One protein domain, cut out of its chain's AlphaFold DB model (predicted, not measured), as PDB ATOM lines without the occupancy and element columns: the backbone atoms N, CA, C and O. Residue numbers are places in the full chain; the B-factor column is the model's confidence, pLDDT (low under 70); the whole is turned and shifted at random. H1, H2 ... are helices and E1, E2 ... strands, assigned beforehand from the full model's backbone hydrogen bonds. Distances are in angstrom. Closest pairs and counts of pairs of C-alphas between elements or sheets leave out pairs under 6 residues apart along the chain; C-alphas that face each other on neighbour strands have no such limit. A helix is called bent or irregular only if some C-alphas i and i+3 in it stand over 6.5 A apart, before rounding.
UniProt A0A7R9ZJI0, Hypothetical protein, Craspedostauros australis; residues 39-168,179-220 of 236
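This is residues 39 to 168 and 179 to 220 of the 236 residues of the protein "Hypothetical protein" of Craspedostauros australis (UniProt A0A7R9ZJI0). An elongated body is built round helix H4, with a two-stranded sheet, E1 and E4, between H4 and the kinked helix H5, and the hairpin E2 and E3 packed at the first residues of H4. H2 and H3 make one far end and the link after H5 the other, while H6 to H9 run along the body and return to H4. The printed part has 172 residues, with nine named helices and four strands in the order E1 H1 H2 H3 E2 E3 H4 E4 H5 H6 H7 H8 H9; E1 and E4 are parallel, E2 and E3 antiparallel, and the class is mostly helix. It is only just compact, close to loose, with a radius of gyration of the C-alphas of 18.2 A and spans of 61, 37 and 32 A.

E1, residues 40 to 43, and E4, residues 128 to 131, are parallel neighbours, with N 41 and O 128 2.8 A apart. The closest C-alphas of E1 and H4, residues 108 to 122, are those of Val 43 and Tyr 116, 7.5 A. Those of E1 and H5, residues 132 to 149, are Val 42 and Leu 132, 5.8 A. H5 is irregular, with C-alphas 137 and 140 8.8 A apart and a kink of 113 degrees near residue 139. H5 and H6, residues 182 to 190, touch at Val 136 and Ile 186, closest C-alphas 6.4 A. H1, residues 46 to 53, touches H4 at a steep tilt of 66 degrees, opposite ways, closest C-alphas Met 50 and Leu 108, 6.3 A. H1 touches H7, residues 192 to 196, closest C-alphas Tyr 47 and Arg 195, 5.3 A. H8, residues 201 to 210, and H4 touch only at their ends, and only just, with 3 pairs of C-alphas within 8 A, closest Ala 109 and Ala 210, 5.9 A. H9, residues 213 to 218, only just touches H4, also with 3 pairs, closest Asn 113 and Leu 215, 7.2 A. E2, residues 93 to 96, and E3, residues 102 to 105, form an antiparallel hairpin, with N 95 and O 103 2.8 A apart. H2, residues 76 to 81, and H3, residues 83 to 87, touch only at the corner, and only just, with 3 pairs, closest Ile 79 and Tyr 85, 5.1 A. Every O i to N i+4 pair is within hydrogen-bond range in H1, H2, H4, H6, H8 and H9, against 12 of 14 in H5 and 0 of 1 in H3 and H7, which each have 2 of 2 O i to N i+3 pairs within range.

E1 begins at C-alpha 40, (39.673, -6.369, -28.079). H4 is 19.9 A long, H5 17.9 A and H8 14.0 A. H9 ends at C-alpha 218, (48.540, 7.501, -30.260).

The C-alphas farthest apart, those of Ala 83 and Tyr 157, are 61.1 A apart. Residues 169 to 178 are not printed, and C-alphas 168 and 179 are 10.9 A apart across this cut. The link from H1 to H2, 22 residues, is long. Mean pLDDT of the printed part is 91.8, with residues 156 to 159, 163 to 168 and 179 to 180 under 70.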
ATOM      1  N   PRO A  39      35.885  -5.733 -25.066       95.88
ATOM      2  CA  PRO A  39      36.292  -5.768 -26.465       95.88
ATOM      3  C   PRO A  39      37.806  -5.705 -26.614       95.88
ATOM      4  O   PRO A  39      38.465  -4.872 -25.990       95.88
ATOM      5  N   ILE A  40      38.332  -6.528 -27.520       96.12
ATOM      6  CA  ILE A  40      39.673  -6.369 -28.079       96.12
ATOM      7  C   ILE A  40      39.492  -5.795 -29.483       96.12
ATOM      8  O   ILE A  40      39.028  -6.477 -30.397       96.12
ATOM      9  N   VAL A  41      39.799  -4.514 -29.630       97.06
ATOM     10  CA  VAL A  41      39.679  -3.763 -30.877       97.06
ATOM     11  C   VAL A  41      41.007  -3.841 -31.609       97.06
ATOM     12  O   VAL A  41      42.042  -3.457 -31.072       97.06
ATOM     13  N   VAL A  42      40.985  -4.323 -32.848       97.12
ATOM     14  CA  VAL A  42      42.179  -4.339 -33.693       97.12
ATOM     15  C   VAL A  42      42.180  -3.086 -34.559       97.12
ATOM     16  O   VAL A  42      41.268  -2.900 -35.362       97.12
ATOM     17  N   VAL A  43      43.193  -2.237 -34.400       97.81
ATOM     18  CA  VAL A  43      43.470  -1.109 -35.295       97.81
ATOM     19  C   VAL A  43      44.494  -1.520 -36.340       97.81
ATOM     20  O   VAL A  43      45.346  -2.363 -36.090       97.81
ATOM     21  N   ARG A  44      44.407  -0.950 -37.533       96.75
ATOM     22  CA  ARG A  44      45.348  -1.199 -38.623       96.75
ATOM     23  C   ARG A  44      45.866   0.124 -39.153       96.75
ATOM     24  O   ARG A  44      45.112   1.101 -39.157       96.75
ATOM     25  N   ASP A  45      47.090   0.109 -39.674       97.88
ATOM     26  CA  ASP A  45      47.659   1.233 -40.400       97.88
ATOM     27  C   ASP A  45      46.652   1.812 -41.418       97.88
ATOM     28  O   ASP A  45      46.162   1.067 -42.279       97.88
ATOM     29  N   PRO A  46      46.333   3.118 -41.350       98.12
ATOM     30  CA  PRO A  46      45.269   3.693 -42.162       98.12
ATOM     31  C   PRO A  46      45.543   3.601 -43.663       98.12
ATOM     32  O   PRO A  46      44.608   3.349 -44.421       98.12
ATOM     33  N   TYR A  47      46.793   3.730 -44.116       97.56
ATOM     34  CA  TYR A  47      47.109   3.671 -45.548       97.56
ATOM     35  C   TYR A  47      46.790   2.293 -46.127       97.56
ATOM     36  O   TYR A  47      46.051   2.187 -47.112       97.56
ATOM     37  N   THR A  48      47.271   1.229 -45.476       95.88
ATOM     38  CA  THR A  48      47.003  -0.147 -45.931       95.88
ATOM     39  C   THR A  48      45.575  -0.613 -45.623       95.88
ATOM     40  O   THR A  48      45.050  -1.501 -46.307       95.88
ATOM     41  N   TRP A  49      44.927  -0.042 -44.602       97.06
ATOM     42  CA  TRP A  49      43.514  -0.282 -44.311       97.06
ATOM     43  C   TRP A  49      42.635   0.260 -45.440       97.06
ATOM     44  O   TRP A  49      41.845  -0.501 -45.994       97.06
ATOM     45  N   MET A  50      42.838   1.516 -45.857       97.25
ATOM     46  CA  MET A  50      42.071   2.128 -46.948       97.25
ATOM     47  C   MET A  50      42.256   1.366 -48.268       97.25
ATOM     48  O   MET A  50      41.278   1.088 -48.953       97.25
ATOM     49  N   GLN A  51      43.476   0.918 -48.581       94.75
ATOM     50  CA  GLN A  51      43.719   0.028 -49.728       94.75
ATOM     51  C   GLN A  51      42.978  -1.310 -49.623       94.75
ATOM     52  O   GLN A  51      42.616  -1.913 -50.629       94.75
ATOM     53  N   SER A  52      42.770  -1.831 -48.413       92.56
ATOM     54  CA  SER A  52      42.025  -3.083 -48.241       92.56
ATOM     55  C   SER A  52      40.524  -2.887 -48.436       92.56
ATOM     56  O   SER A  52      39.893  -3.764 -49.017       92.56
ATOM     57  N   MET A  53      39.990  -1.717 -48.071       95.31
ATOM     58  CA  MET A  53      38.599  -1.334 -48.352       95.31
ATOM     59  C   MET A  53      38.288  -1.256 -49.857       95.31
ATOM     60  O   MET A  53      37.129  -1.339 -50.245       95.31
ATOM     61  N   CYS A  54      39.309  -1.134 -50.709       92.94
ATOM     62  CA  CYS A  54      39.182  -1.186 -52.169       92.94
ATOM     63  C   CYS A  54      38.921  -2.585 -52.728       92.94
ATOM     64  O   CYS A  54      38.408  -2.729 -53.833       92.94
ATOM     65  N   ARG A  55      39.359  -3.618 -52.003       89.81
ATOM     66  CA  ARG A  55      39.131  -5.016 -52.386       89.81
ATOM     67  C   ARG A  55      37.862  -5.537 -51.747       89.81
ATOM     68  O   ARG A  55      37.031  -6.121 -52.422       89.81
ATOM     69  N   GLU A  56      37.727  -5.265 -50.457       89.50
ATOM     70  CA  GLU A  56      36.631  -5.728 -49.623       89.50
ATOM     71  C   GLU A  56      35.979  -4.510 -48.977       89.50
ATOM     72  O   GLU A  56      36.326  -4.108 -47.864       89.50
ATOM     73  N   SER A  57      35.055  -3.876 -49.697       89.56
ATOM     74  CA  SER A  57      34.374  -2.684 -49.190       89.56
ATOM     75  C   SER A  57      33.332  -3.022 -48.120       89.56
ATOM     76  O   SER A  57      32.871  -2.126 -47.413       89.56
ATOM     77  N   TYR A  58      32.978  -4.304 -47.961       88.81
ATOM     78  CA  TYR A  58      31.902  -4.763 -47.082       88.81
ATOM     79  C   TYR A  58      30.617  -3.961 -47.362       88.81
ATOM     80  O   TYR A  58      30.160  -3.916 -48.500       88.81
ATOM     81  N   ASN A  59      30.075  -3.268 -46.356       93.38
ATOM     82  CA  ASN A  59      28.897  -2.407 -46.501       93.38
ATOM     83  C   ASN A  59      29.244  -0.925 -46.749       93.38
ATOM     84  O   ASN A  59      28.379  -0.056 -46.619       93.38
ATOM     85  N   ALA A  60      30.511  -0.608 -47.025       96.12
ATOM     86  CA  ALA A  60      30.934   0.729 -47.415       96.12
ATOM     87  C   ALA A  60      30.782   0.912 -48.930       96.12
ATOM     88  O   ALA A  60      31.200   0.075 -49.727       96.12
ATOM     89  N   HIS A  61      30.223   2.051 -49.321       96.69
ATOM     90  CA  HIS A  61      29.966   2.434 -50.701       96.69
ATOM     91  C   HIS A  61      30.620   3.781 -50.991       96.69
ATOM     92  O   HIS A  61      30.269   4.803 -50.393       96.69
ATOM     93  N   PHE A  62      31.565   3.782 -51.925       95.50
ATOM     94  CA  PHE A  62      32.290   4.965 -52.381       95.50
ATOM     95  C   PHE A  62      32.774   4.749 -53.816       95.50
ATOM     96  O   PHE A  62      33.042   3.615 -54.225       95.50
ATOM     97  N   ALA A  63      32.866   5.829 -54.591       92.81
ATOM     98  CA  ALA A  63      33.324   5.741 -55.972       92.81
ATOM     99  C   ALA A  63      34.840   5.527 -56.007       92.81
ATOM    100  O   ALA A  63      35.601   6.296 -55.422       92.81
ATOM    101  N   HIS A  64      35.279   4.476 -56.690       91.75
ATOM    102  CA  HIS A  64      36.693   4.190 -56.868       91.75
ATOM    103  C   HIS A  64      36.932   3.365 -58.131       91.75
ATOM    104  O   HIS A  64      36.101   2.552 -58.535       91.75
ATOM    105  N   ASN A  65      38.109   3.551 -58.719       88.81
ATOM    106  CA  ASN A  65      38.685   2.632 -59.689       88.81
ATOM    107  C   ASN A  65      39.708   1.752 -58.960       88.81
ATOM    108  O   ASN A  65      40.509   2.274 -58.189       88.81
ATOM    109  N   LYS A  66      39.710   0.435 -59.203       85.81
ATOM    110  CA  LYS A  66      40.627  -0.517 -58.550       85.81
ATOM    111  C   LYS A  66      42.103  -0.103 -58.647       85.81
ATOM    112  O   LYS A  66      42.824  -0.274 -57.670       85.81
ATOM    113  N   SER A  67      42.543   0.470 -59.771       88.12
ATOM    114  CA  SER A  67      43.938   0.909 -59.960       88.12
ATOM    115  C   SER A  67      44.269   2.255 -59.306       88.12
ATOM    116  O   SER A  67      45.438   2.581 -59.141       88.12
ATOM    117  N   LEU A  68      43.257   3.032 -58.914       90.50
ATOM    118  CA  LEU A  68      43.394   4.387 -58.357       90.50
ATOM    119  C   LEU A  68      42.806   4.496 -56.939       90.50
ATOM    120  O   LEU A  68      42.583   5.580 -56.401       90.50
ATOM    121  N   CYS A  69      42.508   3.354 -56.328       90.94
ATOM    122  CA  CYS A  69      41.947   3.271 -54.992       90.94
ATOM    123  C   CYS A  69      43.085   3.397 -53.960       90.94
ATOM    124  O   CYS A  69      44.095   2.706 -54.106       90.94
ATOM    125  N   PRO A  70      42.954   4.273 -52.943       94.44
ATOM    126  CA  PRO A  70      41.718   4.501 -52.189       94.44
ATOM    127  C   PRO A  70      40.887   5.731 -52.537       94.44
ATOM    128  O   PRO A  70      39.865   5.939 -51.891       94.44
ATOM    129  N   ASN A  71      41.275   6.503 -53.556       95.19
ATOM    130  CA  ASN A  71      40.496   7.638 -54.056       95.19
ATOM    131  C   ASN A  71      39.996   8.578 -52.936       95.19
ATOM    132  O   ASN A  71      38.800   8.797 -52.784       95.19
ATOM    133  N   ILE A  72      40.901   9.086 -52.090       97.06
ATOM    134  CA  ILE A  72      40.557   9.926 -50.925       97.06
ATOM    135  C   ILE A  72      39.944  11.255 -51.358       97.06
ATOM    136  O   ILE A  72      39.027  11.759 -50.704       97.06
ATOM    137  N   MET A  73      40.430  11.804 -52.466       96.44
ATOM    138  CA  MET A  73      39.850  12.955 -53.150       96.44
ATOM    139  C   MET A  73      39.571  12.630 -54.621       96.44
ATOM    140  O   MET A  73      40.303  11.819 -55.180       96.44
ATOM    141  N   PRO A  74      38.557  13.240 -55.260       96.50
ATOM    142  CA  PRO A  74      38.192  12.893 -56.632       96.50
ATOM    143  C   PRO A  74      39.341  13.095 -57.626       96.50
ATOM    144  O   PRO A  74      40.006  14.132 -57.612       96.50
ATOM    145  N   TYR A  75      39.538  12.138 -58.532       95.50
ATOM    146  CA  TYR A  75      40.407  12.324 -59.694       95.50
ATOM    147  C   TYR A  75      39.712  13.153 -60.777       95.50
ATOM    148  O   TYR A  75      38.485  13.224 -60.852       95.50
ATOM    149  N   GLN A  76      40.488  13.685 -61.723       94.25
ATOM    150  CA  GLN A  76      39.924  14.406 -62.865       94.25
ATOM    151  C   GLN A  76      38.941  13.550 -63.681       94.25
ATOM    152  O   GLN A  76      37.917  14.052 -64.137       94.25
ATOM    153  N   HIS A  77      39.207  12.249 -63.842       93.56
ATOM    154  CA  HIS A  77      38.281  11.353 -64.539       93.56
ATOM    155  C   HIS A  77      36.974  11.126 -63.756       93.56
ATOM    156  O   HIS A  77      35.921  11.032 -64.383       93.56
ATOM    157  N   ASP A  78      37.012  11.122 -62.416       94.62
ATOM    158  CA  ASP A  78      35.804  11.081 -61.579       94.62
ATOM    159  C   ASP A  78      34.950  12.333 -61.815       94.62
ATOM    160  O   ASP A  78      33.734  12.240 -61.979       94.62
ATOM    161  N   ILE A  79      35.591  13.505 -61.872       96.00
ATOM    162  CA  ILE A  79      34.930  14.796 -62.105       96.00
ATOM    163  C   ILE A  79      34.325  14.851 -63.513       96.00
ATOM    164  O   ILE A  79      33.188  15.294 -63.666       96.00
ATOM    165  N   ARG A  80      35.046  14.366 -64.533       95.06
ATOM    166  CA  ARG A  80      34.533  14.275 -65.911       95.06
ATOM    167  C   ARG A  80      33.320  13.350 -66.005       95.06
ATOM    168  O   ARG A  80      32.347  13.706 -66.660       95.06
ATOM    169  N   GLY A  81      33.365  12.193 -65.343       94.12
ATOM    170  CA  GLY A  81      32.238  11.257 -65.311       94.12
ATOM    171  C   GLY A  81      31.049  11.777 -64.500       94.12
ATOM    172  O   GLY A  81      29.899  11.497 -64.829       94.12
ATOM    173  N   TYR A  82      31.313  12.558 -63.448       95.25
ATOM    174  CA  TYR A  82      30.299  13.085 -62.542       95.25
ATOM    175  C   TYR A  82      30.682  14.488 -62.053       95.25
ATOM    176  O   TYR A  82      31.295  14.645 -60.996       95.25
ATOM    177  N   ALA A  83      30.222  15.528 -62.758       95.62
ATOM    178  CA  ALA A  83      30.567  16.931 -62.481       95.62
ATOM    179  C   ALA A  83      30.351  17.370 -61.017       95.62
ATOM    180  O   ALA A  83      31.054  18.244 -60.508       95.62
ATOM    181  N   ARG A  84      29.418  16.727 -60.295       95.50
ATOM    182  CA  ARG A  84      29.192  16.953 -58.856       95.50
ATOM    183  C   ARG A  84      30.445  16.741 -57.997       95.50
ATOM    184  O   ARG A  84      30.563  17.378 -56.956       95.50
ATOM    185  N   TYR A  85      31.368  15.874 -58.416       95.88
ATOM    186  CA  TYR A  85      32.609  15.616 -57.689       95.88
ATOM    187  C   TYR A  85      33.607  16.769 -57.787       95.88
ATOM    188  O   TYR A  85      34.403  16.929 -56.872       95.88
ATOM    189  N   GLY A  86      33.500  17.645 -58.793       95.69
ATOM    190  CA  GLY A  86      34.359  18.832 -58.906       95.69
ATOM    191  C   GLY A  86      34.174  19.849 -57.773       95.69
ATOM    192  O   GLY A  86      34.997  20.740 -57.608       95.69
ATOM    193  N   LYS A  87      33.108  19.715 -56.972       96.06
ATOM    194  CA  LYS A  87      32.832  20.558 -55.797       96.06
ATOM    195  C   LYS A  87      33.238  19.903 -54.475       96.06
ATOM    196  O   LYS A  87      33.069  20.509 -53.419       96.06
ATOM    197  N   LEU A  88      33.694  18.650 -54.500       96.88
ATOM    198  CA  LEU A  88      33.998  17.898 -53.289       96.88
ATOM    199  C   LEU A  88      35.489  17.958 -52.985       96.88
ATOM    200  O   LEU A  88      36.313  17.612 -53.824       96.88
ATOM    201  N   LYS A  89      35.832  18.314 -51.742       97.56
ATOM    202  CA  LYS A  89      37.213  18.209 -51.251       97.56
ATOM    203  C   LYS A  89      37.668  16.748 -51.129       97.56
ATOM    204  O   LYS A  89      38.829  16.439 -51.362       97.56
ATOM    205  N   TYR A  90      36.752  15.858 -50.755       98.25
ATOM    206  CA  TYR A  90      37.028  14.447 -50.507       98.25
ATOM    207  C   TYR A  90      35.962  13.551 -51.141       98.25
ATOM    208  O   TYR A  90      34.818  13.978 -51.309       98.25
ATOM    209  N   MET A  91      36.321  12.306 -51.455       97.75
ATOM    210  CA  MET A  91      35.389  11.309 -51.976       97.75
ATOM    211  C   MET A  91      34.522  10.741 -50.842       97.75
ATOM    212  O   MET A  91      35.051  10.055 -49.966       97.75
ATOM    213  N   PRO A  92      33.201  10.990 -50.821       97.81
ATOM    214  CA  PRO A  92      32.346  10.579 -49.717       97.81
ATOM    215  C   PRO A  92      32.187   9.059 -49.653       97.81
ATOM    216  O   PRO A  92      32.086   8.383 -50.677       97.81
ATOM    217  N   VAL A  93      32.072   8.543 -48.430       98.31
ATOM    218  CA  VAL A  93      31.824   7.124 -48.151       98.31
ATOM    219  C   VAL A  93      30.494   6.995 -47.428       98.31
ATOM    220  O   VAL A  93      30.278   7.647 -46.410       98.31
ATOM    221  N   ASN A  94      29.604   6.144 -47.924       98.12
ATOM    222  CA  ASN A  94      28.355   5.809 -47.246       98.12
ATOM    223  C   ASN A  94      28.453   4.382 -46.715       98.12
ATOM    224  O   ASN A  94      28.737   3.471 -47.485       98.12
ATOM    225  N   VAL A  95      28.210   4.175 -45.427       97.81
ATOM    226  CA  VAL A  95      28.235   2.848 -44.807       97.81
ATOM    227  C   VAL A  95      26.828   2.485 -44.368       97.81
ATOM    228  O   VAL A  95      26.219   3.206 -43.576       97.81
ATOM    229  N   ALA A  96      26.310   1.369 -44.876       96.75
ATOM    230  CA  ALA A  96      25.029   0.812 -44.456       96.75
ATOM    231  C   ALA A  96      25.259  -0.267 -43.388       96.75
ATOM    232  O   ALA A  96      25.496  -1.434 -43.694       96.75
ATOM    233  N   TYR A  97      25.230   0.120 -42.114       93.00
ATOM    234  CA  TYR A  97      25.424  -0.830 -41.017       93.00
ATOM    235  C   TYR A  97      24.212  -1.758 -40.856       93.00
ATOM    236  O   TYR A  97      24.378  -2.961 -40.670       93.00
ATOM    237  N   MET A  98      23.008  -1.199 -40.973       92.44
ATOM    238  CA  MET A  98      21.728  -1.906 -41.091       92.44
ATOM    239  C   MET A  98      20.734  -1.026 -41.864       92.44
ATOM    240  O   MET A  98      21.080   0.082 -42.281       92.44
ATOM    241  N   GLU A  99      19.524  -1.527 -42.106       90.75
ATOM    242  CA  GLU A  99      18.525  -0.867 -42.957       90.75
ATOM    243  C   GLU A  99      18.204   0.570 -42.512       90.75
ATOM    244  O   GLU A  99      18.174   1.484 -43.341       90.75
ATOM    245  N   ASP A 100      18.064   0.776 -41.204       93.19
ATOM    246  CA  ASP A 100      17.723   2.034 -40.537       93.19
ATOM    247  C   ASP A 100      18.941   2.803 -39.992       93.19
ATOM    248  O   ASP A 100      18.811   3.954 -39.576       93.19
ATOM    249  N   TYR A 101      20.145   2.221 -40.043       94.56
ATOM    250  CA  TYR A 101      21.374   2.865 -39.574       94.56
ATOM    251  C   TYR A 101      22.420   2.963 -40.686       94.56
ATOM    252  O   TYR A 101      23.196   2.037 -40.957       94.56
ATOM    253  N   LYS A 102      22.448   4.136 -41.323       96.69
ATOM    254  CA  LYS A 102      23.386   4.495 -42.391       96.69
ATOM    255  C   LYS A 102      24.194   5.711 -41.965       96.69
ATOM    256  O   LYS A 102      23.629   6.697 -41.502       96.69
ATOM    257  N   VAL A 103      25.508   5.656 -42.154       97.56
ATOM    258  CA  VAL A 103      26.415   6.752 -41.793       97.56
ATOM    259  C   VAL A 103      27.153   7.229 -43.033       97.56
ATOM    260  O   VAL A 103      27.653   6.429 -43.824       97.56
ATOM    261  N   LYS A 104      27.217   8.549 -43.207       98.06
ATOM    262  CA  LYS A 104      27.961   9.192 -44.289       98.06
ATOM    263  C   LYS A 104      29.232   9.820 -43.735       98.06
ATOM    264  O   LYS A 104      29.172  10.745 -42.931       98.06
ATOM    265  N   TYR A 105      30.369   9.355 -44.229       98.25
ATOM    266  CA  TYR A 105      31.690   9.887 -43.927       98.25
ATOM    267  C   TYR A 105      32.195  10.760 -45.074       98.25
ATOM    268  O   TYR A 105      31.835  10.579 -46.241       98.25
ATOM    269  N   ARG A 106      33.068  11.716 -44.744       98.19
ATOM    270  CA  ARG A 106      33.657  12.631 -45.734       98.19
ATOM    271  C   ARG A 106      34.652  11.931 -46.663       98.19
ATOM    272  O   ARG A 106      34.759  12.330 -47.812       98.19
ATOM    273  N   SER A 107      35.364  10.919 -46.162       98.31
ATOM    274  CA  SER A 107      36.262  10.040 -46.923       98.31
ATOM    275  C   SER A 107      36.541   8.744 -46.169       98.31
ATOM    276  O   SER A 107      36.148   8.616 -45.009       98.31
ATOM    277  N   LEU A 108      37.266   7.808 -46.793       97.94
ATOM    278  CA  LEU A 108      37.758   6.611 -46.103       97.94
ATOM    279  C   LEU A 108      38.647   6.964 -44.901       97.94
ATOM    280  O   LEU A 108      38.504   6.357 -43.844       97.94
ATOM    281  N   ALA A 109      39.503   7.984 -45.016       98.38
ATOM    282  CA  ALA A 109      40.334   8.439 -43.900       98.38
ATOM    283  C   ALA A 109      39.480   8.959 -42.730       98.38
ATOM    284  O   ALA A 109      39.741   8.631 -41.575       98.38
ATOM    285  N   HIS A 110      38.408   9.703 -43.022       98.69
ATOM    286  CA  HIS A 110      37.476  10.162 -41.986       98.69
ATOM    287  C   HIS A 110      36.698   9.000 -41.361       98.69
ATOM    288  O   HIS A 110      36.509   8.991 -40.152       98.69
ATOM    289  N   MET A 111      36.301   7.999 -42.155       98.19
ATOM    290  CA  MET A 111      35.681   6.778 -41.632       98.19
ATOM    291  C   MET A 111      36.613   6.051 -40.655       98.19
ATOM    292  O   MET A 111      36.168   5.664 -39.577       98.19
ATOM    293  N   TRP A 112      37.896   5.898 -41.003       98.44
ATOM    294  CA  TRP A 112      38.904   5.325 -40.104       98.44
ATOM    295  C   TRP A 112      38.990   6.140 -38.808       98.44
ATOM    296  O   TRP A 112      38.825   5.583 -37.723       98.44
ATOM    297  N   ASN A 113      39.155   7.465 -38.912       98.62
ATOM    298  CA  ASN A 113      39.260   8.339 -37.744       98.62
ATOM    299  C   ASN A 113      38.046   8.207 -36.824       98.62
ATOM    300  O   ASN A 113      38.201   7.988 -35.628       98.62
ATOM    301  N   ASP A 114      36.843   8.351 -37.375       98.06
ATOM    302  CA  ASP A 114      35.614   8.410 -36.592       98.06
ATOM    303  C   ASP A 114      35.344   7.067 -35.902       98.06
ATOM    304  O   ASP A 114      35.029   7.049 -34.712       98.06
ATOM    305  N   TRP A 115      35.578   5.943 -36.591       97.31
ATOM    306  CA  TRP A 115      35.382   4.608 -36.023       97.31
ATOM    307  C   TRP A 115      36.318   4.339 -34.833       97.31
ATOM    308  O   TRP A 115      35.865   3.902 -33.771       97.31
ATOM    309  N   TYR A 116      37.618   4.636 -34.959       98.19
ATOM    310  CA  TYR A 116      38.564   4.427 -33.853       98.19
ATOM    311  C   TYR A 116      38.441   5.490 -32.759       98.19
ATOM    312  O   TYR A 116      38.622   5.167 -31.583       98.19
ATOM    313  N   ARG A 117      38.087   6.737 -33.098       97.50
ATOM    314  CA  ARG A 117      37.824   7.792 -32.107       97.50
ATOM    315  C   ARG A 117      36.649   7.422 -31.212       97.50
ATOM    316  O   ARG A 117      36.693   7.698 -30.015       97.50
ATOM    317  N   GLU A 118      35.629   6.773 -31.762       97.00
ATOM    318  CA  GLU A 118      34.479   6.327 -30.988       97.00
ATOM    319  C   GLU A 118      34.877   5.285 -29.939       97.00
ATOM    320  O   GLU A 118      34.544   5.444 -28.764       97.00
ATOM    321  N   TYR A 119      35.685   4.289 -30.317       96.56
ATOM    322  CA  TYR A 119      36.236   3.349 -29.345       96.56
ATOM    323  C   TYR A 119      37.188   4.024 -28.364       96.56
ATOM    324  O   TYR A 119      37.097   3.737 -27.187       96.56
ATOM    325  N   LEU A 120      38.089   4.915 -28.776       95.62
ATOM    326  CA  LEU A 120      39.085   5.468 -27.853       95.62
ATOM    327  C   LEU A 120      38.523   6.516 -26.894       95.62
ATOM    328  O   LEU A 120      38.816   6.462 -25.700       95.62
ATOM    329  N   ARG A 121      37.743   7.466 -27.411       93.81
ATOM    330  CA  ARG A 121      37.372   8.695 -26.698       93.81
ATOM    331  C   ARG A 121      35.925   8.731 -26.234       93.81
ATOM    332  O   ARG A 121      35.633   9.437 -25.279       93.81
ATOM    333  N   THR A 122      35.026   8.033 -26.927       92.69
ATOM    334  CA  THR A 122      33.577   8.172 -26.688       92.69
ATOM    335  C   THR A 122      33.010   7.008 -25.893       92.69
ATOM    336  O   THR A 122      32.152   7.207 -25.043       92.69
ATOM    337  N   ALA A 123      33.482   5.792 -26.157       94.81
ATOM    338  CA  ALA A 123      33.043   4.628 -25.418       94.81
ATOM    339  C   ALA A 123      33.361   4.793 -23.921       94.81
ATOM    340  O   ALA A 123      34.455   5.210 -23.533       94.81
ATOM    341  N   ASP A 124      32.427   4.388 -23.077       95.88
ATOM    342  CA  ASP A 124      32.449   4.532 -21.618       95.88
ATOM    343  C   ASP A 124      32.788   3.217 -20.895       95.88
ATOM    344  O   ASP A 124      32.629   3.091 -19.685       95.88
ATOM    345  N   PHE A 125      33.270   2.216 -21.638       96.00
ATOM    346  CA  PHE A 125      33.527   0.873 -21.129       96.00
ATOM    347  C   PHE A 125      34.971   0.398 -21.333       96.00
ATOM    348  O   PHE A 125      35.613   0.795 -22.309       96.00
ATOM    349  N   PRO A 126      35.485  -0.502 -20.473       95.75
ATOM    350  CA  PRO A 126      36.821  -1.067 -20.633       95.75
ATOM    351  C   PRO A 126      37.005  -1.744 -21.992       95.75
ATOM    352  O   PRO A 126      36.094  -2.392 -22.508       95.75
ATOM    353  N   ARG A 127      38.195  -1.603 -22.571       96.12
ATOM    354  CA  ARG A 127      38.561  -2.130 -23.892       96.12
ATOM    355  C   ARG A 127      40.071  -2.254 -23.998       96.12
ATOM    356  O   ARG A 127      40.800  -1.483 -23.383       96.12
ATOM    357  N   ILE A 128      40.520  -3.175 -24.835       96.69
ATOM    358  CA  ILE A 128      41.917  -3.289 -25.242       96.69
ATOM    359  C   ILE A 128      41.980  -2.906 -26.715       96.69
ATOM    360  O   ILE A 128      41.167  -3.384 -27.501       96.69
ATOM    361  N   VAL A 129      42.930  -2.056 -27.098       97.12
ATOM    362  CA  VAL A 129      43.188  -1.748 -28.508       97.12
ATOM    363  C   VAL A 129      44.571  -2.264 -28.871       97.12
ATOM    364  O   VAL A 129      45.541  -1.962 -28.182       97.12
ATOM    365  N   VAL A 130      44.660  -3.055 -29.934       97.56
ATOM    366  CA  VAL A 130      45.912  -3.642 -30.421       97.56
ATOM    367  C   VAL A 130      46.093  -3.351 -31.895       97.56
ATOM    368  O   VAL A 130      45.127  -3.361 -32.657       97.56
ATOM    369  N   ARG A 131      47.330  -3.113 -32.321       97.88
ATOM    370  CA  ARG A 131      47.622  -2.948 -33.742       97.88
ATOM    371  C   ARG A 131      47.658  -4.310 -34.421       97.88
ATOM    372  O   ARG A 131      48.199  -5.275 -33.877       97.88
ATOM    373  N   LEU A 132      47.107  -4.387 -35.626       96.19
ATOM    374  CA  LEU A 132      47.160  -5.577 -36.465       96.19
ATOM    375  C   LEU A 132      48.614  -5.964 -36.723       96.19
ATOM    376  O   LEU A 132      48.953  -7.141 -36.687       96.19
ATOM    377  N   GLU A 133      49.468  -4.971 -36.951       96.44
ATOM    378  CA  GLU A 133      50.886  -5.172 -37.215       96.44
ATOM    379  C   GLU A 133      51.570  -5.880 -36.032       96.44
ATOM    380  O   GLU A 133      52.282  -6.862 -36.236       96.44
ATOM    381  N   ASP A 134      51.269  -5.492 -34.788       96.81
ATOM    382  CA  ASP A 134      51.827  -6.154 -33.600       96.81
ATOM    383  C   ASP A 134      51.334  -7.603 -33.470       96.81
ATOM    384  O   ASP A 134      52.100  -8.490 -33.095       96.81
ATOM    385  N   LEU A 135      50.072  -7.880 -33.814       93.81
ATOM    386  CA  LEU A 135      49.546  -9.250 -33.841       93.81
ATOM    387  C   LEU A 135      50.223 -10.112 -34.916       93.81
ATOM    388  O   LEU A 135      50.436 -11.305 -34.697       93.81
ATOM    389  N   VAL A 136      50.566  -9.522 -36.063       92.19
ATOM    390  CA  VAL A 136      51.234 -10.215 -37.172       92.19
ATOM    391  C   VAL A 136      52.695 -10.519 -36.834       92.19
ATOM    392  O   VAL A 136      53.122 -11.659 -36.996       92.19
ATOM    393  N   PHE A 137      53.456  -9.537 -36.341       93.38
ATOM    394  CA  PHE A 137      54.899  -9.691 -36.096       93.38
ATOM    395  C   PHE A 137      55.235 -10.260 -34.720       93.38
ATOM    396  O   PHE A 137      56.240 -10.949 -34.551       93.38
ATOM    397  N   HIS A 138      54.389  -9.992 -33.728       94.38
ATOM    398  CA  HIS A 138      54.647 -10.300 -32.324       94.38
ATOM    399  C   HIS A 138      53.452 -10.991 -31.660       94.38
ATOM    400  O   HIS A 138      53.275 -10.893 -30.447       94.38
ATOM    401  N   GLY A 139      52.651 -11.739 -32.429       91.62
ATOM    402  CA  GLY A 139      51.395 -12.340 -31.966       91.62
ATOM    403  C   GLY A 139      51.503 -13.087 -30.636       91.62
ATOM    404  O   GLY A 139      50.685 -12.862 -29.750       91.62
ATOM    405  N   ARG A 140      52.543 -13.908 -30.437       91.31
ATOM    406  CA  ARG A 140      52.765 -14.610 -29.157       91.31
ATOM    407  C   ARG A 140      52.892 -13.636 -27.982       91.31
ATOM    408  O   ARG A 140      52.248 -13.835 -26.957       91.31
ATOM    409  N   TYR A 141      53.712 -12.600 -28.141       94.12
ATOM    410  CA  TYR A 141      53.957 -11.589 -27.113       94.12
ATOM    411  C   TYR A 141      52.702 -10.752 -26.845       94.12
ATOM    412  O   TYR A 141      52.316 -10.573 -25.695       94.12
ATOM    413  N   VAL A 142      52.015 -10.301 -27.898       95.25
ATOM    414  CA  VAL A 142      50.783  -9.507 -27.768       95.25
ATOM    415  C   VAL A 142      49.683 -10.302 -27.072       95.25
ATOM    416  O   VAL A 142      49.066  -9.798 -26.138       95.25
ATOM    417  N   ILE A 143      49.456 -11.559 -27.470       92.50
ATOM    418  CA  ILE A 143      48.455 -12.415 -26.821       92.50
ATOM    419  C   ILE A 143      48.829 -12.688 -25.363       92.50
ATOM    420  O   ILE A 143      47.951 -12.653 -24.506       92.50
ATOM    421  N   GLN A 144      50.112 -12.890 -25.055       93.19
ATOM    422  CA  GLN A 144      50.563 -12.994 -23.671       93.19
ATOM    423  C   GLN A 144      50.222 -11.727 -22.869       93.19
ATOM    424  O   GLN A 144      49.655 -11.844 -21.784       93.19
ATOM    425  N   LYS A 145      50.489 -10.530 -23.408       95.81
ATOM    426  CA  LYS A 145      50.147  -9.258 -22.748       95.81
ATOM    427  C   LYS A 145      48.650  -9.058 -22.560       95.81
ATOM    428  O   LYS A 145      48.234  -8.575 -21.512       95.81
ATOM    429  N   ILE A 146      47.837  -9.474 -23.527       94.25
ATOM    430  CA  ILE A 146      46.379  -9.472 -23.375       94.25
ATOM    431  C   ILE A 146      45.965 -10.410 -22.243       94.25
ATOM    432  O   ILE A 146      45.172 -10.002 -21.406       94.25
ATOM    433  N   CYS A 147      46.500 -11.637 -22.193       91.62
ATOM    434  CA  CYS A 147      46.194 -12.581 -21.120       91.62
ATOM    435  C   CYS A 147      46.548 -12.005 -19.744       91.62
ATOM    436  O   CYS A 147      45.700 -12.020 -18.860       91.62
ATOM    437  N   GLU A 148      47.748 -11.440 -19.592       92.19
ATOM    438  CA  GLU A 148      48.185 -10.763 -18.362       92.19
ATOM    439  C   GLU A 148      47.231  -9.618 -17.969       92.19
ATOM    440  O   GLU A 148      46.893  -9.482 -16.801       92.19
ATOM    441  N   CYS A 149      46.746  -8.833 -18.937       92.56
ATOM    442  CA  CYS A 149      45.838  -7.704 -18.700       92.56
ATOM    443  C   CYS A 149      44.446  -8.114 -18.187       92.56
ATOM    444  O   CYS A 149      43.768  -7.304 -17.558       92.56
ATOM    445  N   VAL A 150      43.985  -9.324 -18.506       90.75
ATOM    446  CA  VAL A 150      42.631  -9.801 -18.163       90.75
ATOM    447  C   VAL A 150      42.652 -10.896 -17.095       90.75
ATOM    448  O   VAL A 150      41.696 -11.660 -16.980       90.75
ATOM    449  N   ASP A 151      43.764 -11.002 -16.359       88.94
ATOM    450  CA  ASP A 151      44.024 -12.038 -15.353       88.94
ATOM    451  C   ASP A 151      43.866 -13.473 -15.890       88.94
ATOM    452  O   ASP A 151      43.509 -14.418 -15.181       88.94
ATOM    453  N   PHE A 152      44.146 -13.668 -17.181       86.88
ATOM    454  CA  PHE A 152      44.165 -14.982 -17.811       86.88
ATOM    455  C   PHE A 152      45.569 -15.574 -17.782       86.88
ATOM    456  O   PHE A 152      46.579 -14.918 -18.036       86.88
ATOM    457  N   LYS A 153      45.641 -16.889 -17.566       86.38
ATOM    458  CA  LYS A 153      46.903 -17.623 -17.632       86.38
ATOM    459  C   LYS A 153      47.289 -17.886 -19.087       86.38
ATOM    460  O   LYS A 153      46.687 -18.730 -19.753       86.38
ATOM    461  N   PHE A 154      48.329 -17.207 -19.568       85.31
ATOM    462  CA  PHE A 154      48.943 -17.541 -20.852       85.31
ATOM    463  C   PHE A 154      49.524 -18.967 -20.805       85.31
ATOM    464  O   PHE A 154      50.200 -19.341 -19.846       85.31
ATOM    465  N   MET A 155      49.262 -19.778 -21.836       82.25
ATOM    466  CA  MET A 155      49.753 -21.159 -21.935       82.25
ATOM    467  C   MET A 155      50.848 -21.270 -23.012       82.25
ATOM    468  O   MET A 155      50.527 -21.440 -24.189       82.25
ATOM    469  N   PRO A 156      52.141 -21.191 -22.640       68.06
ATOM    470  CA  PRO A 156      53.246 -21.054 -23.595       68.06
ATOM    471  C   PRO A 156      53.657 -22.340 -24.332       68.06
ATOM    472  O   PRO A 156      54.326 -22.240 -25.364       68.06
ATOM    473  N   TYR A 157      53.309 -23.529 -23.825       64.38
ATOM    474  CA  TYR A 157      53.807 -24.810 -24.346       64.38
ATOM    475  C   TYR A 157      52.776 -25.511 -25.248       64.38
ATOM    476  O   TYR A 157      51.675 -25.848 -24.811       64.38
ATOM    477  N   GLY A 158      53.144 -25.722 -26.520       62.12
ATOM    478  CA  GLY A 158      52.457 -26.613 -27.469       62.12
ATOM    479  C   GLY A 158      51.107 -26.152 -28.039       62.12
ATOM    480  O   GLY A 158      50.491 -26.916 -28.772       62.12
ATOM    481  N   ARG A 159      50.617 -24.943 -27.714       67.88
ATOM    482  CA  ARG A 159      49.258 -24.497 -28.109       67.88
ATOM    483  C   ARG A 159      49.157 -23.148 -28.815       67.88
ATOM    484  O   ARG A 159      48.095 -22.845 -29.352       67.88
ATOM    485  N   PHE A 160      50.221 -22.345 -28.845       74.94
ATOM    486  CA  PHE A 160      50.228 -21.148 -29.685       74.94
ATOM    487  C   PHE A 160      50.640 -21.546 -31.100       74.94
ATOM    488  O   PHE A 160      51.825 -21.709 -31.386       74.94
ATOM    489  N   VAL A 161      49.648 -21.757 -31.958       76.25
ATOM    490  CA  VAL A 161      49.847 -22.147 -33.353       76.25
ATOM    491  C   VAL A 161      49.396 -20.998 -34.230       76.25
ATOM    492  O   VAL A 161      48.258 -20.540 -34.135       76.25
ATOM    493  N   HIS A 162      50.284 -20.540 -35.106       72.69
ATOM    494  CA  HIS A 162      49.868 -19.663 -36.182       72.69
ATOM    495  C   HIS A 162      49.140 -20.481 -37.247       72.69
ATOM    496  O   HIS A 162      49.657 -21.483 -37.735       72.69
ATOM    497  N   THR A 163      47.954 -20.039 -37.648       65.50
ATOM    498  CA  THR A 163      47.262 -20.614 -38.801       65.50
ATOM    499  C   THR A 163      47.965 -20.151 -40.079       65.50
ATOM    500  O   THR A 163      47.802 -19.008 -40.505       65.50
ATOM    501  N   SER A 164      48.767 -21.030 -40.683       59.59
ATOM    502  CA  SER A 164      49.551 -20.728 -41.890       59.59
ATOM    503  C   SER A 164      48.683 -20.461 -43.120       59.59
ATOM    504  O   SER A 164      49.051 -19.627 -43.941       59.59
ATOM    505  N   ASN A 165      47.526 -21.126 -43.224       56.09
ATOM    506  CA  ASN A 165      46.802 -21.245 -44.493       56.09
ATOM    507  C   ASN A 165      45.692 -20.206 -44.704       56.09
ATOM    508  O   ASN A 165      45.321 -19.971 -45.836       56.09
ATOM    509  N   SER A 166      45.102 -19.601 -43.668       59.47
ATOM    510  CA  SER A 166      44.139 -18.493 -43.835       59.47
ATOM    511  C   SER A 166      43.754 -17.914 -42.479       59.47
ATOM    512  O   SER A 166      43.444 -18.665 -41.555       59.47
ATOM    513  N   ALA A 167      43.709 -16.585 -42.373       57.53
ATOM    514  CA  ALA A 167      43.150 -15.890 -41.213       57.53
ATOM    515  C   ALA A 167      41.603 -15.938 -41.152       57.53
ATOM    516  O   ALA A 167      41.021 -15.639 -40.112       57.53
ATOM    517  N   ASN A 168      40.928 -16.328 -42.244       54.62
ATOM    518  CA  ASN A 168      39.469 -16.281 -42.397       54.62
ATOM    519  C   ASN A 168      38.882 -17.654 -42.783       54.62
ATOM    520  O   ASN A 168      38.189 -17.773 -43.789       54.62
ATOM    521  N   GLU A 179      45.996 -15.904 -50.364       55.12
ATOM    522  CA  GLU A 179      46.783 -14.660 -50.251       55.12
ATOM    523  C   GLU A 179      46.850 -14.090 -48.812       55.12
ATOM    524  O   GLU A 179      47.570 -13.130 -48.546       55.12
ATOM    525  N   ASN A 180      46.132 -14.683 -47.850       62.66
ATOM    526  CA  ASN A 180      45.959 -14.171 -46.485       62.66
ATOM    527  C   ASN A 180      46.573 -15.063 -45.385       62.66
ATOM    528  O   ASN A 180      46.164 -14.981 -44.223       62.66
ATOM    529  N   GLY A 181      47.527 -15.935 -45.725       73.75
ATOM    530  CA  GLY A 181      48.328 -16.664 -44.735       73.75
ATOM    531  C   GLY A 181      49.207 -15.742 -43.872       73.75
ATOM    532  O   GLY A 181      49.417 -14.568 -44.204       73.75
ATOM    533  N   LEU A 182      49.757 -16.264 -42.764       82.81
ATOM    534  CA  LEU A 182      50.650 -15.480 -41.890       82.81
ATOM    535  C   LEU A 182      51.858 -14.941 -42.666       82.81
ATOM    536  O   LEU A 182      52.176 -13.764 -42.540       82.81
ATOM    537  N   LEU A 183      52.506 -15.779 -43.483       85.50
ATOM    538  CA  LEU A 183      53.687 -15.381 -44.252       85.50
ATOM    539  C   LEU A 183      53.368 -14.236 -45.223       85.50
ATOM    540  O   LEU A 183      54.070 -13.231 -45.234       85.50
ATOM    541  N   ASN A 184      52.261 -14.337 -45.963       84.12
ATOM    542  CA  ASN A 184      51.813 -13.275 -46.866       84.12
ATOM    543  C   ASN A 184      51.470 -11.992 -46.102       84.12
ATOM    544  O   ASN A 184      51.776 -10.894 -46.564       84.12
ATOM    545  N   SER A 185      50.900 -12.118 -44.902       87.88
ATOM    546  CA  SER A 185      50.666 -10.977 -44.016       87.88
ATOM    547  C   SER A 185      51.983 -10.332 -43.578       87.88
ATOM    548  O   SER A 185      52.121  -9.121 -43.694       87.88
ATOM    549  N   ILE A 186      52.976 -11.117 -43.150       90.00
ATOM    550  CA  ILE A 186      54.313 -10.622 -42.782       90.00
ATOM    551  C   ILE A 186      54.962  -9.894 -43.962       90.00
ATOM    552  O   ILE A 186      55.436  -8.777 -43.786       90.00
ATOM    553  N   ILE A 187      54.938 -10.473 -45.166       89.25
ATOM    554  CA  ILE A 187      55.493  -9.847 -46.379       89.25
ATOM    555  C   ILE A 187      54.773  -8.528 -46.679       89.25
ATOM    556  O   ILE A 187      55.407  -7.493 -46.886       89.25
ATOM    557  N   LYS A 188      53.436  -8.544 -46.661       88.56
ATOM    558  CA  LYS A 188      52.602  -7.382 -46.973       88.56
ATOM    559  C   LYS A 188      52.798  -6.244 -45.976       88.56
ATOM    560  O   LYS A 188      53.003  -5.110 -46.388       88.56
ATOM    561  N   TYR A 189      52.714  -6.531 -44.679       90.69
ATOM    562  CA  TYR A 189      52.816  -5.515 -43.630       90.69
ATOM    563  C   TYR A 189      54.263  -5.133 -43.314       90.69
ATOM    564  O   TYR A 189      54.500  -4.064 -42.760       90.69
ATOM    565  N   GLY A 190      55.229  -5.991 -43.658       91.69
ATOM    566  CA  GLY A 190      56.653  -5.756 -43.417       91.69
ATOM    567  C   GLY A 190      57.284  -4.853 -44.471       91.69
ATOM    568  O   GLY A 190      58.324  -4.250 -44.229       91.69
ATOM    569  N   ASN A 191      56.638  -4.719 -45.629       92.62
ATOM    570  CA  ASN A 191      57.083  -3.841 -46.694       92.62
ATOM    571  C   ASN A 191      56.410  -2.462 -46.592       92.62
ATOM    572  O   ASN A 191      55.267  -2.278 -47.015       92.62
ATOM    573  N   SER A 192      57.147  -1.472 -46.092       90.50
ATOM    574  CA  SER A 192      56.673  -0.088 -45.946       90.50
ATOM    575  C   SER A 192      56.253   0.562 -47.268       90.50
ATOM    576  O   SER A 192      55.363   1.409 -47.266       90.50
ATOM    577  N   THR A 193      56.814   0.136 -48.406       91.31
ATOM    578  CA  THR A 193      56.460   0.694 -49.725       91.31
ATOM    579  C   THR A 193      55.003   0.418 -50.101       91.31
ATOM    580  O   THR A 193      54.394   1.204 -50.826       91.31
ATOM    581  N   THR A 194      54.394  -0.633 -49.538       91.44
ATOM    582  CA  THR A 194      52.979  -0.958 -49.773       91.44
ATOM    583  C   THR A 194      52.045   0.160 -49.327       91.44
ATOM    584  O   THR A 194      50.996   0.341 -49.934       91.44
ATOM    585  N   ARG A 195      52.445   0.988 -48.352       93.81
ATOM    586  CA  ARG A 195      51.672   2.147 -47.875       93.81
ATOM    587  C   ARG A 195      51.483   3.226 -48.948       93.81
ATOM    588  O   ARG A 195      50.544   4.008 -48.850       93.81
ATOM    589  N   ARG A 196      52.327   3.240 -49.986       93.06
ATOM    590  CA  ARG A 196      52.255   4.184 -51.117       93.06
ATOM    591  C   ARG A 196      51.562   3.620 -52.349       93.06
ATOM    592  O   ARG A 196      51.302   4.364 -53.289       93.06
ATOM    593  N   LEU A 197      51.269   2.320 -52.367       91.38
ATOM    594  CA  LEU A 197      50.655   1.684 -53.526       91.38
ATOM    595  C   LEU A 197      49.336   2.393 -53.874       91.38
ATOM    596  O   LEU A 197      48.462   2.529 -53.016       91.38
ATOM    597  N   ASN A 198      49.221   2.845 -55.123       91.19
ATOM    598  CA  ASN A 198      48.077   3.586 -55.668       91.19
ATOM    599  C   ASN A 198      47.793   4.950 -55.010       91.19
ATOM    600  O   ASN A 198      46.694   5.487 -55.149       91.19
ATOM    601  N   TYR A 199      48.778   5.546 -54.333       93.62
ATOM    602  CA  TYR A 199      48.694   6.918 -53.840       93.62
ATOM    603  C   TYR A 199      49.645   7.842 -54.612       93.62
ATOM    604  O   TYR A 199      50.809   7.974 -54.231       93.62
ATOM    605  N   PRO A 200      49.176   8.543 -55.659       94.31
ATOM    606  CA  PRO A 200      49.909   9.702 -56.160       94.31
ATOM    607  C   PRO A 200      50.011  10.782 -55.067       94.31
ATOM    608  O   PRO A 200      49.195  10.823 -54.140       94.31
ATOM    609  N   ASN A 201      50.982  11.693 -55.174       95.06
ATOM    610  CA  ASN A 201      51.287  12.672 -54.121       95.06
ATOM    611  C   ASN A 201      50.082  13.511 -53.674       95.06
ATOM    612  O   ASN A 201      49.934  13.790 -52.484       95.06
ATOM    613  N   PHE A 202      49.189  13.891 -54.590       95.94
ATOM    614  CA  PHE A 202      48.000  14.660 -54.224       95.94
ATOM    615  C   PHE A 202      47.027  13.849 -53.340       95.94
ATOM    616  O   PHE A 202      46.438  14.401 -52.412       95.94
ATOM    617  N   GLN A 203      46.928  12.528 -53.545       96.88
ATOM    618  CA  GLN A 203      46.172  11.629 -52.665       96.88
ATOM    619  C   GLN A 203      46.880  11.433 -51.321       96.88
ATOM    620  O   GLN A 203      46.212  11.400 -50.289       96.88
ATOM    621  N   LEU A 204      48.219  11.337 -51.304       96.69
ATOM    622  CA  LEU A 204      48.991  11.291 -50.053       96.69
ATOM    623  C   LEU A 204      48.764  12.552 -49.223       96.69
ATOM    624  O   LEU A 204      48.492  12.451 -48.030       96.69
ATOM    625  N   ARG A 205      48.805  13.730 -49.853       97.44
ATOM    626  CA  ARG A 205      48.514  15.010 -49.201       97.44
ATOM    627  C   ARG A 205      47.086  15.046 -48.661       97.44
ATOM    628  O   ARG A 205      46.883  15.380 -47.499       97.44
ATOM    629  N   ALA A 206      46.104  14.613 -49.453       97.94
ATOM    630  CA  ALA A 206      44.718  14.524 -48.999       97.94
ATOM    631  C   ALA A 206      44.551  13.576 -47.799       97.94
ATOM    632  O   ALA A 206      43.807  13.891 -46.871       97.94
ATOM    633  N   ALA A 207      45.257  12.441 -47.789       98.00
ATOM    634  CA  ALA A 207      45.273  11.517 -46.659       98.00
ATOM    635  C   ALA A 207      45.935  12.142 -45.421       98.00
ATOM    636  O   ALA A 207      45.370  12.053 -44.336       98.00
ATOM    637  N   GLN A 208      47.079  12.817 -45.572       97.88
ATOM    638  CA  GLN A 208      47.754  13.528 -44.480       97.88
ATOM    639  C   GLN A 208      46.869  14.613 -43.853       97.88
ATOM    640  O   GLN A 208      46.848  14.757 -42.635       97.88
ATOM    641  N   GLU A 209      46.133  15.367 -44.672       98.25
ATOM    642  CA  GLU A 209      45.190  16.381 -44.191       98.25
ATOM    643  C   GLU A 209      43.974  15.774 -43.485       98.25
ATOM    644  O   GLU A 209      43.447  16.364 -42.545       98.25
ATOM    645  N   ALA A 210      43.483  14.636 -43.983       98.44
ATOM    646  CA  ALA A 210      42.260  14.016 -43.492       98.44
ATOM    647  C   ALA A 210      42.479  13.146 -42.249       98.44
ATOM    648  O   ALA A 210      41.559  13.016 -41.447       98.44
ATOM    649  N   LEU A 211      43.643  12.510 -42.097       98.56
ATOM    650  CA  LEU A 211      43.941  11.634 -40.963       98.56
ATOM    651  C   LEU A 211      44.134  12.439 -39.671       98.56
ATOM    652  O   LEU A 211      44.750  13.502 -39.648       98.56
ATOM    653  N   ASP A 212      43.578  11.918 -38.580       98.38
ATOM    654  CA  ASP A 212      43.620  12.569 -37.275       98.38
ATOM    655  C   ASP A 212      45.021  12.449 -36.655       98.38
ATOM    656  O   ASP A 212      45.521  11.347 -36.416       98.38
ATOM    657  N   LYS A 213      45.658  13.594 -36.380       98.31
ATOM    658  CA  LYS A 213      47.026  13.661 -35.840       98.31
ATOM    659  C   LYS A 213      47.176  12.964 -34.497       98.31
ATOM    660  O   LYS A 213      48.199  12.314 -34.280       98.31
ATOM    661  N   ASP A 214      46.175  13.062 -33.633       98.06
ATOM    662  CA  ASP A 214      46.238  12.454 -32.315       98.06
ATOM    663  C   ASP A 214      46.111  10.938 -32.424       98.06
ATOM    664  O   ASP A 214      46.839  10.227 -31.748       98.06
ATOM    665  N   LEU A 215      45.229  10.426 -33.291       98.31
ATOM    666  CA  LEU A 215      45.109   8.984 -33.532       98.31
ATOM    667  C   LEU A 215      46.376   8.412 -34.167       98.31
ATOM    668  O   LEU A 215      46.857   7.361 -33.742       98.31
ATOM    669  N   MET A 216      46.935   9.111 -35.158       98.38
ATOM    670  CA  MET A 216      48.202   8.728 -35.781       98.38
ATOM    671  C   MET A 216      49.321   8.659 -34.737       98.38
ATOM    672  O   MET A 216      50.029   7.656 -34.663       98.38
ATOM    673  N   SER A 217      49.434   9.681 -33.885       98.06
ATOM    674  CA  SER A 217      50.416   9.718 -32.800       98.06
ATOM    675  C   SER A 217      50.173   8.624 -31.757       98.06
ATOM    676  O   SER A 217      51.102   7.888 -31.434       98.06
ATOM    677  N   PHE A 218      48.934   8.467 -31.288       97.50
ATOM    678  CA  PHE A 218      48.540   7.501 -30.260       97.50
ATOM    679  C   PHE A 218      48.837   6.056 -30.674       97.50
ATOM    680  O   PHE A 218      49.320   5.265 -29.872       97.50
ATOM    681  N   PHE A 219      48.596   5.709 -31.942       97.50
ATOM    682  CA  PHE A 219      48.901   4.379 -32.476       97.50
ATOM    683  C   PHE A 219      50.312   4.255 -33.071       97.50
ATOM    684  O   PHE A 219      50.660   3.216 -33.642       97.50
ATOM    685  N   HIS A 220      51.142   5.290 -32.931       97.56
ATOM    686  CA  HIS A 220      52.499   5.348 -33.474       97.56
ATOM    687  C   HIS A 220      52.569   5.089 -34.990       97.56
ATOM    688  O   HIS A 220      53.550   4.533 -35.496       97.56
TER     689      HIS A 220